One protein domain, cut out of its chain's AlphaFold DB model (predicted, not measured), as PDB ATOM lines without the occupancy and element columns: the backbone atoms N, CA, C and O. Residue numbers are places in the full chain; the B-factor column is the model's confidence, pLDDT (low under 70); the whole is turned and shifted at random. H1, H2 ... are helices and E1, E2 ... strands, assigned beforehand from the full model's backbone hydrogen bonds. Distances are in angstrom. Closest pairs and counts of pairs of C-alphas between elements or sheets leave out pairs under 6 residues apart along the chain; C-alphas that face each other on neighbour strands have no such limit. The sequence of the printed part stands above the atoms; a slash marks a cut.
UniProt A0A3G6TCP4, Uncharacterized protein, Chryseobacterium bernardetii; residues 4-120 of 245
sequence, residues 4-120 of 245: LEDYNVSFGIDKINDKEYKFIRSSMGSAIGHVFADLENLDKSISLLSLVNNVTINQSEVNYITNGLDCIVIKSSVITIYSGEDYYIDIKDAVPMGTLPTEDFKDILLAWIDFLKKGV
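This is residues 4 to 120 of the 245 residues of an uncharacterized protein of Chryseobacterium bernardetii (UniProt A0A3G6TCP4). Picture a four-stranded sheet, E3 to E6, as a wall at one end, a two-stranded hairpin, E1 and E2, at the other, and two long helices, H2 and H4, side by side and running opposite ways between them. The short helix H1 sits between sheet and hairpin, and H1, H2 and H4 are on one face of the wall, making two layers, helices over one face of a sheet. Along the 117 printed residues come E1 E2 H1 H2 E3 E4 E5 H3 E6 H4, four named helices and six named strands, class mixed. The sheet's order is E3, E4, E5, E6, antiparallel throughout. The whole is compact, radius of gyration of the C-alphas 14.0 A, spans 42 by 30 by 27 A.

Begin at the sheet with E3, residues 61 to 65, E4, 71 to 75, and E5, 78 to 82, a meander, each strand the antiparallel neighbour of the one before; E3 and E4 form a hairpin, as do E4 and E5. Look for N 64 and O 72 at 2.8 A, and N 73 and O 80 at 2.8 A. Edge strand E6, residues 98 to 101, is antiparallel to E5, with N 79 and O 100 at 2.8 A. H2, residues 42 to 58, runs along the strands, 2 degrees from E3 on the local plane; the closest C-alphas of H2 and E3 are those of Val 55 and Glu 61, 6.3 A apart. H4, residues 102 to 118, touches H2 at a shallow tilt of 23 degrees, opposite ways, closest at the C-alphas of Leu 42 and Leu 116, 6.3 A. H1, residues 30 to 37, runs across the strands, 87 degrees from E5 on the local plane, at a height over the sheet of 9.3 A. Its closest C-alpha pair with E2, residues 19 to 25, is Gly 33 and Ile 24, 5.4 A. E2 and E1, residues 10 to 16, form the other hairpin, with N 12 and O 23 at 3.0 A. H3, residues 86 to 89, only grazes the sheet. In H2 and H4 every O i to N i+4 pair is within hydrogen-bond range, in H1 3 of 4; H3 is too short for one.

Find C-alpha 10 at (117.023, 201.851, 154.798), where E1 begins; E1 spans 18.9 A and E2 19.0 A. From C-alpha 42 at (109.064, 197.749, 139.844), H2 runs 24.3 A. H4, also 24.3 A, ends at C-alpha 118 at (115.927, 191.332, 145.118).

The C-alphas of Asn 17 and Asn 58 are the two farthest apart, 44.5 A. The printed part has no cut and no long link. Look for pLDDT under 70 at residues 15 to 16, 18 to 19, 84 to 93 and 118 to 120.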
ATOM      1  N   LEU A   4     122.859 207.169 150.288       85.88
ATOM      2  CA  LEU A   4     122.056 206.389 151.241       85.88
ATOM      3  C   LEU A   4     122.481 206.592 152.705       85.88
ATOM      4  O   LEU A   4     121.629 206.585 153.588       85.88
ATOM      5  N   GLU A   5     123.772 206.784 152.976       86.44
ATOM      6  CA  GLU A   5     124.276 207.067 154.325       86.44
ATOM      7  C   GLU A   5     123.922 208.498 154.746       86.44
ATOM      8  O   GLU A   5     123.458 208.706 155.868       86.44
ATOM      9  N   ASP A   6     124.069 209.461 153.831       87.31
ATOM     10  CA  ASP A   6     123.800 210.882 154.083       87.31
ATOM     11  C   ASP A   6     122.328 211.124 154.463       87.31
ATOM     12  O   ASP A   6     122.023 211.895 155.378       87.31
ATOM     13  N   TYR A   7     121.408 210.391 153.828       88.12
ATOM     14  CA  TYR A   7     119.972 210.446 154.115       88.12
ATOM     15  C   TYR A   7     119.480 209.328 155.049       88.12
ATOM     16  O   TYR A   7     118.266 209.149 155.201       88.12
ATOM     17  N   ASN A   8     120.392 208.567 155.669       87.31
ATOM     18  CA  ASN A   8     120.095 207.427 156.547       87.31
ATOM     19  C   ASN A   8     118.983 206.513 155.985       87.31
ATOM     20  O   ASN A   8     117.987 206.212 156.654       87.31
ATOM     21  N   VAL A   9     119.116 206.160 154.705       86.44
ATOM     22  CA  VAL A   9     118.131 205.395 153.946       86.44
ATOM     23  C   VAL A   9     118.253 203.917 154.283       86.44
ATOM     24  O   VAL A   9     119.323 203.321 154.176       86.44
ATOM     25  N   SER A  10     117.133 203.300 154.644       83.69
ATOM     26  CA  SER A  10     117.023 201.851 154.798       83.69
ATOM     27  C   SER A  10     115.741 201.328 154.163       83.69
ATOM     28  O   SER A  10     114.716 202.009 154.147       83.69
ATOM     29  N   PHE A  11     115.809 200.108 153.639       86.06
ATOM     30  CA  PHE A  11     114.687 199.414 153.011       86.06
ATOM     31  C   PHE A  11     114.273 198.221 153.864       86.06
ATOM     32  O   PHE A  11     115.113 197.616 154.536       86.06
ATOM     33  N   GLY A  12     112.997 197.856 153.820       77.44
ATOM     34  CA  GLY A  12     112.506 196.710 154.570       77.44
ATOM     35  C   GLY A  12     111.178 196.172 154.065       77.44
ATOM     36  O   GLY A  12     110.536 196.745 153.183       77.44
ATOM     37  N   ILE A  13     110.801 195.034 154.640       79.56
ATOM     38  CA  ILE A  13     109.524 194.367 154.411       79.56
ATOM     39  C   ILE A  13     108.855 194.214 155.772       79.56
ATOM     40  O   ILE A  13     109.423 193.590 156.667       79.56
ATOM     41  N   ASP A  14     107.661 194.778 155.918       73.56
ATOM     42  CA  ASP A  14     106.807 194.580 157.085       73.56
ATOM     43  C   ASP A  14     105.663 193.635 156.714       73.56
ATOM     44  O   ASP A  14     105.055 193.749 155.649       73.56
ATOM     45  N   LYS A  15     105.347 192.690 157.603       68.56
ATOM     46  CA  LYS A  15     104.256 191.732 157.403       68.56
ATOM     47  C   LYS A  15     103.063 192.115 158.276       68.56
ATOM     48  O   LYS A  15     103.132 192.020 159.500       68.56
ATOM     49  N   ILE A  16     101.958 192.516 157.649       66.81
ATOM     50  CA  ILE A  16     100.717 192.914 158.326       66.81
ATOM     51  C   ILE A  16      99.577 192.054 157.781       66.81
ATOM     52  O   ILE A  16      99.305 192.066 156.584       66.81
ATOM     53  N   ASN A  17      98.888 191.311 158.654       73.31
ATOM     54  CA  ASN A  17      97.771 190.425 158.279       73.31
ATOM     55  C   ASN A  17      98.118 189.480 157.110       73.31
ATOM     56  O   ASN A  17      97.371 189.379 156.137       73.31
ATOM     57  N   ASP A  18      99.289 188.844 157.191       63.53
ATOM     58  CA  ASP A  18      99.855 187.961 156.164       63.53
ATOM     59  C   ASP A  18     100.143 188.588 154.793       63.53
ATOM     60  O   ASP A  18     100.528 187.882 153.863       63.53
ATOM     61  N   LYS A  19     100.045 189.915 154.678       64.56
ATOM     62  CA  LYS A  19     100.490 190.671 153.508       64.56
ATOM     63  C   LYS A  19     101.832 191.329 153.783       64.56
ATOM     64  O   LYS A  19     102.041 191.901 154.853       64.56
ATOM     65  N   GLU A  20     102.726 191.231 152.813       73.44
ATOM     66  CA  GLU A  20     104.026 191.891 152.836       73.44
ATOM     67  C   GLU A  20     103.907 193.293 152.243       73.44
ATOM     68  O   GLU A  20     103.354 193.471 151.158       73.44
ATOM     69  N   TYR A  21     104.435 194.273 152.967       75.31
ATOM     70  CA  TYR A  21     104.481 195.679 152.591       75.31
ATOM     71  C   TYR A  21     105.937 196.109 152.517       75.31
ATOM     72  O   TYR A  21     106.711 195.866 153.446       75.31
ATOM     73  N   LYS A  22     106.322 196.728 151.405       82.88
ATOM     74  CA  LYS A  22     107.704 197.132 151.154       82.88
ATOM     75  C   LYS A  22     107.825 198.605 151.507       82.88
ATOM     76  O   LYS A  22     107.066 199.428 151.016       82.88
ATOM     77  N   PHE A  23     108.793 198.952 152.343       84.31
ATOM     78  CA  PHE A  23     108.932 200.321 152.825       84.31
ATOM     79  C   PHE A  23     110.363 200.837 152.717       84.31
ATOM     80  O   PHE A  23     111.337 200.079 152.703       84.31
ATOM     81  N   ILE A  24     110.467 202.163 152.710       87.88
ATOM     82  CA  ILE A  24     111.708 202.916 152.859       87.88
ATOM     83  C   ILE A  24     111.627 203.763 154.134       87.88
ATOM     84  O   ILE A  24     110.580 204.321 154.468       87.88
ATOM     85  N   ARG A  25     112.738 203.868 154.857       85.88
ATOM     86  CA  ARG A  25     112.932 204.828 155.949       85.88
ATOM     87  C   ARG A  25     114.099 205.727 155.586       85.88
ATOM     88  O   ARG A  25     115.065 205.254 155.001       85.88
ATOM     89  N   SER A  26     114.008 207.001 155.936       87.12
ATOM     90  CA  SER A  26     115.047 208.002 155.689       87.12
ATOM     91  C   SER A  26     115.005 209.070 156.781       87.12
ATOM     92  O   SER A  26     113.956 209.305 157.388       87.12
ATOM     93  N   SER A  27     116.128 209.755 157.006       84.00
ATOM     94  CA  SER A  27     116.186 210.970 157.825       84.00
ATOM     95  C   SER A  27     115.320 212.112 157.274       84.00
ATOM     96  O   SER A  27     114.939 212.988 158.045       84.00
ATOM     97  N   MET A  28     114.928 212.076 155.991       78.38
ATOM     98  CA  MET A  28     113.947 213.004 155.399       78.38
ATOM     99  C   MET A  28     112.500 212.761 155.870       78.38
ATOM    100  O   MET A  28     111.584 213.472 155.457       78.38
ATOM    101  N   GLY A  29     112.271 211.769 156.734       75.12
ATOM    102  CA  GLY A  29     110.968 211.506 157.333       75.12
ATOM    103  C   GLY A  29     109.955 210.909 156.353       75.12
ATOM    104  O   GLY A  29     110.305 210.172 155.429       75.12
ATOM    105  N   SER A  30     108.672 211.202 156.579       73.25
ATOM    106  CA  SER A  30     107.551 210.608 155.839       73.25
ATOM    107  C   SER A  30     107.464 211.035 154.370       73.25
ATOM    108  O   SER A  30     106.838 210.318 153.596       73.25
ATOM    109  N   ALA A  31     108.143 212.115 153.957       76.06
ATOM    110  CA  ALA A  31     108.135 212.600 152.572       76.06
ATOM    111  C   ALA A  31     108.628 211.542 151.575       76.06
ATOM    112  O   ALA A  31     107.991 211.280 150.561       76.06
ATOM    113  N   ILE A  32     109.752 210.893 151.889       80.81
ATOM    114  CA  ILE A  32     110.280 209.793 151.079       80.81
ATOM    115  C   ILE A  32     109.463 208.513 151.310       80.81
ATOM    116  O   ILE A  32     109.182 207.785 150.363       80.81
ATOM    117  N   GLY A  33     109.039 208.251 152.548       81.94
ATOM    118  CA  GLY A  33     108.261 207.057 152.890       81.94
ATOM    119  C   GLY A  33     106.988 206.899 152.055       81.94
ATOM    120  O   GLY A  33     106.759 205.832 151.488       81.94
ATOM    121  N   HIS A  34     106.181 207.956 151.947       77.69
ATOM    122  CA  HIS A  34     104.896 207.903 151.244       77.69
ATOM    123  C   HIS A  34     105.066 207.798 149.725       77.69
ATOM    124  O   HIS A  34     104.442 206.949 149.091       77.69
ATOM    125  N   VAL A  35     105.990 208.583 149.155       82.81
ATOM    126  CA  VAL A  35     106.310 208.535 147.722       82.81
ATOM    127  C   VAL A  35     106.685 207.121 147.286       82.81
ATOM    128  O   VAL A  35     106.188 206.623 146.279       82.81
ATOM    129  N   PHE A  36     107.551 206.455 148.045       85.88
ATOM    130  CA  PHE A  36     108.066 205.142 147.672       85.88
ATOM    131  C   PHE A  36     107.109 203.989 147.993       85.88
ATOM    132  O   PHE A  36     107.177 202.960 147.320       85.88
ATOM    133  N   ALA A  37     106.169 204.171 148.926       80.06
ATOM    134  CA  ALA A  37     105.070 203.227 149.130       80.06
ATOM    135  C   ALA A  37     104.196 203.081 147.864       80.06
ATOM    136  O   ALA A  37     103.735 201.993 147.534       80.06
ATOM    137  N   ASP A  38     104.041 204.141 147.067       79.31
ATOM    138  CA  ASP A  38     103.333 204.048 145.780       79.31
ATOM    139  C   ASP A  38     104.163 203.435 144.645       79.31
ATOM    140  O   ASP A  38     103.622 203.037 143.595       79.31
ATOM    141  N   LEU A  39     105.471 203.332 144.873       83.19
ATOM    142  CA  LEU A  39     106.474 202.778 143.975       83.19
ATOM    143  C   LEU A  39     106.843 201.331 144.329       83.19
ATOM    144  O   LEU A  39     107.810 200.816 143.780       83.19
ATOM    145  N   GLU A  40     106.063 200.632 145.162       75.81
ATOM    146  CA  GLU A  40     106.245 199.196 145.455       75.81
ATOM    147  C   GLU A  40     106.267 198.309 144.193       75.81
ATOM    148  O   GLU A  40     106.827 197.210 144.192       75.81
ATOM    149  N   ASN A  41     105.676 198.782 143.089       77.62
ATOM    150  CA  ASN A  41     105.769 198.130 141.789       77.62
ATOM    151  C   ASN A  41     107.041 198.561 141.035       77.62
ATOM    152  O   ASN A  41     107.225 199.740 140.718       77.62
ATOM    153  N   LEU A  42     107.859 197.575 140.656       79.50
ATOM    154  CA  LEU A  42     109.064 197.749 139.844       79.50
ATOM    155  C   LEU A  42     108.812 198.557 138.559       79.50
ATOM    156  O   LEU A  42     109.583 199.462 138.249       79.50
ATOM    157  N   ASP A  43     107.705 198.299 137.856       76.69
ATOM    158  CA  ASP A  43     107.375 198.979 136.595       76.69
ATOM    159  C   ASP A  43     107.152 200.481 136.809       76.69
ATOM    160  O   ASP A  43     107.594 201.313 136.012       76.69
ATOM    161  N   LYS A  44     106.504 200.848 137.926       83.75
ATOM    162  CA  LYS A  44     106.291 202.252 138.302       83.75
ATOM    163  C   LYS A  44     107.609 202.928 138.668       83.75
ATOM    164  O   LYS A  44     107.852 204.044 138.218       83.75
ATOM    165  N   SER A  45     108.464 202.237 139.422       87.31
ATOM    166  CA  SER A  45     109.786 202.745 139.801       87.31
ATOM    167  C   SER A  45     110.677 203.009 138.580       87.31
ATOM    168  O   SER A  45     111.260 204.084 138.461       87.31
ATOM    169  N   ILE A  46     110.728 202.072 137.624       80.94
ATOM    170  CA  ILE A  46     111.483 202.227 136.366       80.94
ATOM    171  C   ILE A  46     110.908 203.364 135.510       80.94
ATOM    172  O   ILE A  46     111.659 204.145 134.916       80.94
ATOM    173  N   SER A  47     109.579 203.482 135.460       85.69
ATOM    174  CA  SER A  47     108.904 204.558 134.729       85.69
ATOM    175  C   SER A  47     109.232 205.931 135.319       85.69
ATOM    176  O   SER A  47     109.547 206.857 134.571       85.69
ATOM    177  N   LEU A  48     109.235 206.059 136.651       90.56
ATOM    178  CA  LEU A  48     109.633 207.292 137.328       90.56
ATOM    179  C   LEU A  48     111.112 207.615 137.082       90.56
ATOM    180  O   LEU A  48     111.431 208.753 136.755       90.56
ATOM    181  N   LEU A  49     112.009 206.628 137.150       91.19
ATOM    182  CA  LEU A  49     113.431 206.838 136.857       91.19
ATOM    183  C   LEU A  49     113.637 207.360 135.428       91.19
ATOM    184  O   LEU A  49     114.407 208.295 135.201       91.19
ATOM    185  N   SER A  50     112.913 206.790 134.465       87.00
ATOM    186  CA  SER A  50     112.939 207.238 133.069       87.00
ATOM    187  C   SER A  50     112.447 208.679 132.923       87.00
ATOM    188  O   SER A  50     113.048 209.461 132.185       87.00
ATOM    189  N   LEU A  51     111.391 209.053 133.656       88.38
ATOM    190  CA  LEU A  51     110.873 210.420 133.690       88.38
ATOM    191  C   LEU A  51     111.902 211.401 134.269       88.38
ATOM    192  O   LEU A  51     112.169 212.430 133.654       88.38
ATOM    193  N   VAL A  52     112.515 211.064 135.407       90.25
ATOM    194  CA  VAL A  52     113.542 211.898 136.048       90.25
ATOM    195  C   VAL A  52     114.734 212.100 135.111       90.25
ATOM    196  O   VAL A  52     115.177 213.228 134.913       90.25
ATOM    197  N   ASN A  53     115.215 211.037 134.462       87.81
ATOM    198  CA  ASN A  53     116.309 211.134 133.494       87.81
ATOM    199  C   ASN A  53     115.957 212.030 132.303       87.81
ATOM    200  O   ASN A  53     116.770 212.860 131.898       87.81
ATOM    201  N   ASN A  54     114.744 211.897 131.767       87.69
ATOM    202  CA  ASN A  54     114.257 212.734 130.675       87.69
ATOM    203  C   ASN A  54     114.255 214.224 131.075       87.69
ATOM    204  O   ASN A  54     114.772 215.061 130.338       87.69
ATOM    205  N   VAL A  55     113.769 214.534 132.279       89.12
ATOM    206  CA  VAL A  55     113.762 215.895 132.829       89.12
ATOM    207  C   VAL A  55     115.172 216.453 133.014       89.12
ATOM    208  O   VAL A  55     115.428 217.598 132.641       89.12
ATOM    209  N   THR A  56     116.110 215.660 133.543       86.19
ATOM    210  CA  THR A  56     117.508 216.094 133.692       86.19
ATOM    211  C   THR A  56     118.150 216.397 132.336       86.19
ATOM    212  O   THR A  56     118.810 217.425 132.198       86.19
ATOM    213  N   ILE A  57     117.933 215.539 131.330       87.12
ATOM    214  CA  ILE A  57     118.500 215.698 129.980       87.12
ATOM    215  C   ILE A  57     117.925 216.934 129.283       87.12
ATOM    216  O   ILE A  57     118.672 217.719 128.702       87.12
ATOM    217  N   ASN A  58     116.605 217.117 129.349       88.38
ATOM    218  CA  ASN A  58     115.906 218.192 128.642       88.38
ATOM    219  C   ASN A  58     115.806 219.497 129.442       88.38
ATOM    220  O   ASN A  58     115.235 220.466 128.947       88.38
ATOM    221  N   GLN A  59     116.341 219.525 130.665       89.00
ATOM    222  CA  GLN A  59     116.266 220.660 131.588       89.00
ATOM    223  C   GLN A  59     114.837 221.194 131.783       89.00
ATOM    224  O   GLN A  59     114.615 222.400 131.875       89.00
ATOM    225  N   SER A  60     113.864 220.286 131.817       88.94
ATOM    226  CA  SER A  60     112.446 220.617 131.933       88.94
ATOM    227  C   SER A  60     111.955 220.544 133.384       88.94
ATOM    228  O   SER A  60     112.733 220.379 134.325       88.94
ATOM    229  N   GLU A  61     110.649 220.714 133.568       90.56
ATOM    230  CA  GLU A  61     109.961 220.539 134.842       90.56
ATOM    231  C   GLU A  61     108.697 219.715 134.599       90.56
ATOM    232  O   GLU A  61     107.994 219.927 133.607       90.56
ATOM    233  N   VAL A  62     108.422 218.758 135.484       90.69
ATOM    234  CA  VAL A  62     107.205 217.942 135.425       90.69
ATOM    235  C   VAL A  62     106.704 217.622 136.825       90.69
ATOM    236  O   VAL A  62     107.490 217.406 137.748       90.69
ATOM    237  N   ASN A  63     105.385 217.536 136.955       89.44
ATOM    238  CA  ASN A  63     104.728 217.113 138.181       89.44
ATOM    239  C   ASN A  63     104.357 215.636 138.056       89.44
ATOM    240  O   ASN A  63     103.671 215.237 137.113       89.44
ATOM    241  N   TYR A  64     104.794 214.830 139.015       87.19
ATOM    242  CA  TYR A  64     104.402 213.436 139.160       87.19
ATOM    243  C   TYR A  64     103.477 213.312 140.366       87.19
ATOM    244  O   TYR A  64     103.856 213.672 141.478       87.19
ATOM    245  N   ILE A  65     102.254 212.836 140.142       85.25
ATOM    246  CA  ILE A  65     101.242 212.683 141.192       85.25
ATOM    247  C   ILE A  65     101.212 211.213 141.605       85.25
ATOM    248  O   ILE A  65     101.081 210.330 140.752       85.25
ATOM    249  N   THR A  66     101.360 210.961 142.902       81.88
ATOM    250  CA  THR A  66     101.305 209.621 143.485       81.88
ATOM    251  C   THR A  66      99.846 209.221 143.765       81.88
ATOM    252  O   THR A  66      98.931 210.046 143.733       81.88
ATOM    253  N   ASN A  67      99.591 207.936 144.014       76.38
ATOM    254  CA  ASN A  67      98.242 207.464 144.345       76.38
ATOM    255  C   ASN A  67      97.813 207.888 145.761       76.38
ATOM    256  O   ASN A  67      96.618 208.012 146.022       76.38
ATOM    257  N   GLY A  68      98.775 208.115 146.656       71.69
ATOM    258  CA  GLY A  68      98.608 208.642 148.006       71.69
ATOM    259  C   GLY A  68      98.347 210.148 148.064       71.69
ATOM    260  O   GLY A  68      98.323 210.695 149.160       71.69
ATOM    261  N   LEU A  69      98.116 210.795 146.912       73.62
ATOM    262  CA  LEU A  69      97.863 212.235 146.766       73.62
ATOM    263  C   LEU A  69      99.078 213.125 147.064       73.62
ATOM    264  O   LEU A  69      98.922 214.334 147.222       73.62
ATOM    265  N   ASP A  70     100.285 212.561 147.082       84.06
ATOM    266  CA  ASP A  70     101.506 213.361 147.108       84.06
ATOM    267  C   ASP A  70     101.847 213.835 145.691       84.06
ATOM    268  O   ASP A  70     101.546 213.176 144.688       84.06
ATOM    269  N   CYS A  71     102.533 214.971 145.591       86.88
ATOM    270  CA  CYS A  71     103.111 215.415 144.334       86.88
ATOM    271  C   CYS A  71     104.616 215.607 144.437       86.88
ATOM    272  O   CYS A  71     105.135 216.250 145.345       86.88
ATOM    273  N   ILE A  72     105.304 215.096 143.426       89.44
ATOM    274  CA  ILE A  72     106.726 215.266 143.212       89.44
ATOM    275  C   ILE A  72     106.903 216.239 142.047       89.44
ATOM    276  O   ILE A  72     106.607 215.907 140.897       89.44
ATOM    277  N   VAL A  73     107.403 217.436 142.332       91.50
ATOM    278  CA  VAL A  73     107.865 218.371 141.304       91.50
ATOM    279  C   VAL A  73     109.304 218.008 140.966       91.50
ATOM    280  O   VAL A  73     110.210 218.149 141.792       91.50
ATOM    281  N   ILE A  74     109.504 217.517 139.748       92.75
ATOM    282  CA  ILE A  74     110.788 217.039 139.247       92.75
ATOM    283  C   ILE A  74     111.380 218.128 138.363       92.75
ATOM    284  O   ILE A  74     110.842 218.421 137.295       92.75
ATOM    285  N   LYS A  75     112.499 218.710 138.801       93.75
ATOM    286  CA  LYS A  75     113.316 219.637 138.009       93.75
ATOM    287  C   LYS A  75     114.672 219.005 137.718       93.75
ATOM    288  O   LYS A  75     115.050 217.986 138.299       93.75
ATOM    289  N   SER A  76     115.435 219.626 136.827       91.75
ATOM    290  CA  SER A  76     116.755 219.125 136.434       91.75
ATOM    291  C   SER A  76     117.744 219.004 137.597       91.75
ATOM    292  O   SER A  76     118.497 218.037 137.638       91.75
ATOM    293  N   SER A  77     117.723 219.950 138.539       93.06
ATOM    294  CA  SER A  77     118.672 220.025 139.659       93.06
ATOM    295  C   SER A  77     118.080 219.666 141.020       93.06
ATOM    296  O   SER A  77     118.826 219.310 141.931       93.06
ATOM    297  N   VAL A  78     116.761 219.772 141.177       95.25
ATOM    298  CA  VAL A  78     116.088 219.575 142.457       95.25
ATOM    299  C   VAL A  78     114.765 218.834 142.289       95.25
ATOM    300  O   VAL A  78     114.001 219.094 141.356       95.25
ATOM    301  N   ILE A  79     114.475 217.948 143.237       92.75
ATOM    302  CA  ILE A  79     113.173 217.318 143.416       92.75
ATOM    303  C   ILE A  79     112.530 217.872 144.678       92.75
ATOM    304  O   ILE A  79     113.158 217.965 145.731       92.75
ATOM    305  N   THR A  80     111.264 218.259 144.553       91.38
ATOM    306  CA  THR A  80     110.464 218.799 145.653       91.38
ATOM    307  C   THR A  80     109.229 217.937 145.852       91.38
ATOM    308  O   THR A  80     108.522 217.650 144.891       91.38
ATOM    309  N   ILE A  81     108.981 217.515 147.088       89.56
ATOM    310  CA  ILE A  81     107.868 216.641 147.456       89.56
ATOM    311  C   ILE A  81     106.859 217.463 148.256       89.56
ATOM    312  O   ILE A  81     107.223 218.110 149.238       89.56
ATOM    313  N   TYR A  82     105.600 217.405 147.849       87.19
ATOM    314  CA  TYR A  82     104.442 217.988 148.519       87.19
ATOM    315  C   TYR A  82     103.508 216.855 148.932       87.19
ATOM    316  O   TYR A  82     103.360 215.891 148.183       87.19
ATOM    317  N   SER A  83     102.881 216.972 150.099       79.06
ATOM    318  CA  SER A  83     101.941 215.970 150.606       79.06
ATOM    319  C   SER A  83     100.616 216.610 150.984       79.06
ATOM    320  O   SER A  83     100.589 217.749 151.449       79.06
ATOM    321  N   GLY A  84      99.534 215.854 150.809       69.06
ATOM    322  CA  GLY A  84      98.189 216.248 151.210       69.06
ATOM    323  C   GLY A  84      97.429 217.095 150.186       69.06
ATOM    324  O   GLY A  84      97.861 217.322 149.057       69.06
ATOM    325  N   GLU A  85      96.244 217.550 150.601       59.03
ATOM    326  CA  GLU A  85      95.293 218.284 149.751       59.03
ATOM    327  C   GLU A  85      95.806 219.665 149.308       59.03
ATOM    328  O   GLU A  85      95.335 220.195 148.302       59.03
ATOM    329  N   ASP A  86      96.810 220.219 149.997       54.97
ATOM    330  CA  ASP A  86      97.377 221.547 149.724       54.97
ATOM    331  C   ASP A  86      97.961 221.660 148.301       54.97
ATOM    332  O   ASP A  86      97.906 222.725 147.683       54.97
ATOM    333  N   TYR A  87      98.430 220.545 147.724       56.06
ATOM    334  CA  TYR A  87      98.879 220.481 146.329       56.06
ATOM    335  C   TYR A  87      97.756 220.763 145.313       56.06
ATOM    336  O   TYR A  87      98.007 221.325 144.245       56.06
ATOM    337  N   TYR A  88      96.516 220.370 145.621       55.81
ATOM    338  CA  TYR A  88      95.390 220.475 144.690       55.81
ATOM    339  C   TYR A  88      94.805 221.889 144.595       55.81
ATOM    340  O   TYR A  88      94.032 222.155 143.674       55.81
ATOM    341  N   ILE A  89      95.157 222.785 145.524       55.81
ATOM    342  CA  ILE A  89      94.564 224.123 145.627       55.81
ATOM    343  C   ILE A  89      95.457 225.174 144.952       55.81
ATOM    344  O   ILE A  89      94.954 225.895 144.093       55.81
ATOM    345  N   ASP A  90      96.760 225.233 145.270       64.00
ATOM    346  CA  ASP A  90      97.762 226.008 144.511       64.00
ATOM    347  C   ASP A  90      99.200 225.647 144.952       64.00
ATOM    348  O   ASP A  90      99.624 225.967 146.064       64.00
ATOM    349  N   ILE A  91      99.995 225.013 144.079       66.56
ATOM    350  CA  ILE A  91     101.398 224.629 144.375       66.56
ATOM    351  C   ILE A  91     102.249 225.837 144.781       66.56
ATOM    352  O   ILE A  91     103.220 225.688 145.518       66.56
ATOM    353  N   LYS A  92     101.913 227.033 144.281       66.44
ATOM    354  CA  LYS A  92     102.708 228.246 144.509       66.44
ATOM    355  C   LYS A  92     102.789 228.656 145.976       66.44
ATOM    356  O   LYS A  92     103.798 229.245 146.355       66.44
ATOM    357  N   ASP A  93     101.771 228.318 146.760       69.12
ATOM    358  CA  ASP A  93     101.675 228.678 148.176       69.12
ATOM    359  C   ASP A  93     101.838 227.460 149.105       69.12
ATOM    360  O   ASP A  93     101.859 227.606 150.330       69.12
ATOM    361  N   ALA A  94     101.985 226.256 148.541       74.38
ATOM    362  CA  ALA A  94     102.150 225.024 149.300       74.38
ATOM    363  C   ALA A  94     103.554 224.928 149.922       74.38
ATOM    364  O   ALA A  94     104.573 225.184 149.275       74.38
ATOM    365  N   VAL A  95     103.624 224.503 151.187       81.94
ATOM    366  CA  VAL A  95     104.903 224.246 151.861       81.94
ATOM    367  C   VAL A  95     105.405 222.859 151.452       81.94
ATOM    368  O   VAL A  95     104.694 221.872 151.659       81.94
ATOM    369  N   PRO A  96     106.619 222.740 150.889       86.31
ATOM    370  CA  PRO A  96     107.160 221.443 150.524       86.31
ATOM    371  C   PRO A  96     107.447 220.614 151.773       86.31
ATOM    372  O   PRO A  96     108.030 221.084 152.749       86.31
ATOM    373  N   MET A  97     107.070 219.343 151.708       85.62
ATOM    374  CA  MET A  97     107.342 218.358 152.747       85.62
ATOM    375  C   MET A  97     108.819 217.944 152.755       85.62
ATOM    376  O   MET A  97     109.369 217.592 153.796       85.62
ATOM    377  N   GLY A  98     109.467 217.988 151.589       86.94
ATOM    378  CA  GLY A  98     110.881 217.673 151.444       86.94
ATOM    379  C   GLY A  98     111.458 218.195 150.137       86.94
ATOM    380  O   GLY A  98     110.750 218.410 149.151       86.94
ATOM    381  N   THR A  99     112.766 218.417 150.123       90.44
ATOM    382  CA  THR A  99     113.507 218.828 148.929       90.44
ATOM    383  C   THR A  99     114.867 218.153 148.940       90.44
ATOM    384  O   THR A  99     115.512 218.107 149.986       90.44
ATOM    385  N   LEU A 100     115.294 217.631 147.794       93.06
ATOM    386  CA  LEU A 100     116.605 217.012 147.632       93.06
ATOM    387  C   LEU A 100     117.154 217.228 146.215       93.06
ATOM    388  O   LEU A 100     116.369 217.443 145.285       93.06
ATOM    389  N   PRO A 101     118.483 217.180 146.024       95.19
ATOM    390  CA  PRO A 101     119.080 217.177 144.695       95.19
ATOM    391  C   PRO A 101     118.513 216.049 143.827       95.19
ATOM    392  O   PRO A 101     118.283 214.934 144.298       95.19
ATOM    393  N   THR A 102     118.302 216.328 142.539       93.12
ATOM    394  CA  THR A 102     117.749 215.332 141.605       93.12
ATOM    395  C   THR A 102     118.642 214.098 141.482       93.12
ATOM    396  O   THR A 102     118.126 212.990 141.361       93.12
ATOM    397  N   GLU A 103     119.963 214.266 141.545       91.56
ATOM    398  CA  GLU A 103     120.911 213.144 141.499       91.56
ATOM    399  C   GLU A 103     120.809 212.257 142.749       91.56
ATOM    400  O   GLU A 103     120.697 211.041 142.622       91.56
ATOM    401  N   ASP A 104     120.692 212.846 143.940       93.06
ATOM    402  CA  ASP A 104     120.496 212.088 145.181       93.06
ATOM    403  C   ASP A 104     119.189 211.280 145.144       93.06
ATOM    404  O   ASP A 104     119.140 210.112 145.533       93.06
ATOM    405  N   PHE A 105     118.112 211.872 144.616       92.81
ATOM    406  CA  PHE A 105     116.853 211.151 144.430       92.81
ATOM    407  C   PHE A 105     116.994 209.984 143.447       92.81
ATOM    408  O   PHE A 105     116.414 208.923 143.684       92.81
ATOM    409  N   LYS A 106     117.753 210.150 142.353       91.88
ATOM    410  CA  LYS A 106     118.027 209.054 141.411       91.88
ATOM    411  C   LYS A 106     118.760 207.913 142.095       91.88
ATOM    412  O   LYS A 106     118.370 206.768 141.893       91.88
ATOM    413  N   ASP A 107     119.763 208.213 142.913       90.44
ATOM    414  CA  ASP A 107     120.524 207.196 143.640       90.44
ATOM    415  C   ASP A 107     119.635 206.426 144.626       90.44
ATOM    416  O   ASP A 107     119.678 205.193 144.676       90.44
ATOM    417  N   ILE A 108     118.748 207.124 145.345       91.00
ATOM    418  CA  ILE A 108     117.748 206.491 146.220       91.00
ATOM    419  C   ILE A 108     116.769 205.632 145.401       91.00
ATOM    420  O   ILE A 108     116.467 204.501 145.787       91.00
ATOM    421  N   LEU A 109     116.296 206.130 144.254       91.75
ATOM    422  CA  LEU A 109     115.366 205.416 143.379       91.75
ATOM    423  C   LEU A 109     115.994 204.171 142.738       91.75
ATOM    424  O   LEU A 109     115.339 203.135 142.643       91.75
ATOM    425  N   LEU A 110     117.261 204.239 142.336       84.94
ATOM    426  CA  LEU A 110     118.020 203.096 141.833       84.94
ATOM    427  C   LEU A 110     118.206 202.034 142.920       84.94
ATOM    428  O   LEU A 110     117.940 200.857 142.677       84.94
ATOM    429  N   ALA A 111     118.577 202.450 144.131       84.56
ATOM    430  CA  ALA A 111     118.711 201.543 145.264       84.56
ATOM    431  C   ALA A 111     117.371 200.878 145.637       84.56
ATOM    432  O   ALA A 111     117.336 199.683 145.936       84.56
ATOM    433  N   TRP A 112     116.263 201.617 145.543       89.50
ATOM    434  CA  TRP A 112     114.916 201.070 145.700       89.50
ATOM    435  C   TRP A 112     114.567 200.054 144.611       89.50
ATOM    436  O   TRP A 112     114.103 198.962 144.920       89.50
ATOM    437  N   ILE A 113     114.834 200.367 143.340       83.88
ATOM    438  CA  ILE A 113     114.633 199.440 142.217       83.88
ATOM    439  C   ILE A 113     115.409 198.140 142.444       83.88
ATOM    440  O   ILE A 113     114.875 197.054 142.219       83.88
ATOM    441  N   ASP A 114     116.650 198.231 142.912       79.69
ATOM    442  CA  ASP A 114     117.466 197.056 143.202       79.69
ATOM    443  C   ASP A 114     116.945 196.268 144.408       79.69
ATOM    444  O   ASP A 114     116.946 195.036 144.377       79.69
ATOM    445  N   PHE A 115     116.438 196.944 145.443       82.25
ATOM    446  CA  PHE A 115     115.725 196.297 146.544       82.25
ATOM    447  C   PHE A 115     114.472 195.560 146.048       82.25
ATOM    448  O   PHE A 115     114.274 194.390 146.377       82.25
ATOM    449  N   LEU A 116     113.668 196.198 145.195       78.12
ATOM    450  CA  LEU A 116     112.484 195.583 144.606       78.12
ATOM    451  C   LEU A 116     112.844 194.351 143.780       78.12
ATOM    452  O   LEU A 116     112.183 193.333 143.938       78.12
ATOM    453  N   LYS A 117     113.896 194.411 142.954       70.69
ATOM    454  CA  LYS A 117     114.372 193.265 142.160       70.69
ATOM    455  C   LYS A 117     114.813 192.093 143.036       70.69
ATOM    456  O   LYS A 117     114.490 190.959 142.709       70.69
ATOM    457  N   LYS A 118     115.510 192.361 144.145       65.50
ATOM    458  CA  LYS A 118     115.927 191.332 145.118       65.50
ATOM    459  C   LYS A 118     114.742 190.724 145.875       65.50
ATOM    460  O   LYS A 118     114.821 189.586 146.307       65.50
ATOM    461  N   GLY A 119     113.657 191.483 146.038       52.38
ATOM    462  CA  GLY A 119     112.415 191.052 146.682       52.38
ATOM    463  C   GLY A 119     111.322 190.585 145.715       52.38
ATOM    464  O   GLY A 119     110.153 190.549 146.108       52.38
ATOM    465  N   VAL A 120     111.645 190.313 144.447       48.75
ATOM    466  CA  VAL A 120     110.770 189.558 143.545       48.75
ATOM    467  C   VAL A 120     111.258 188.119 143.611       48.75
ATOM    468  O   VAL A 120     112.273 187.780 143.005       48.75
TER     469      VAL A 120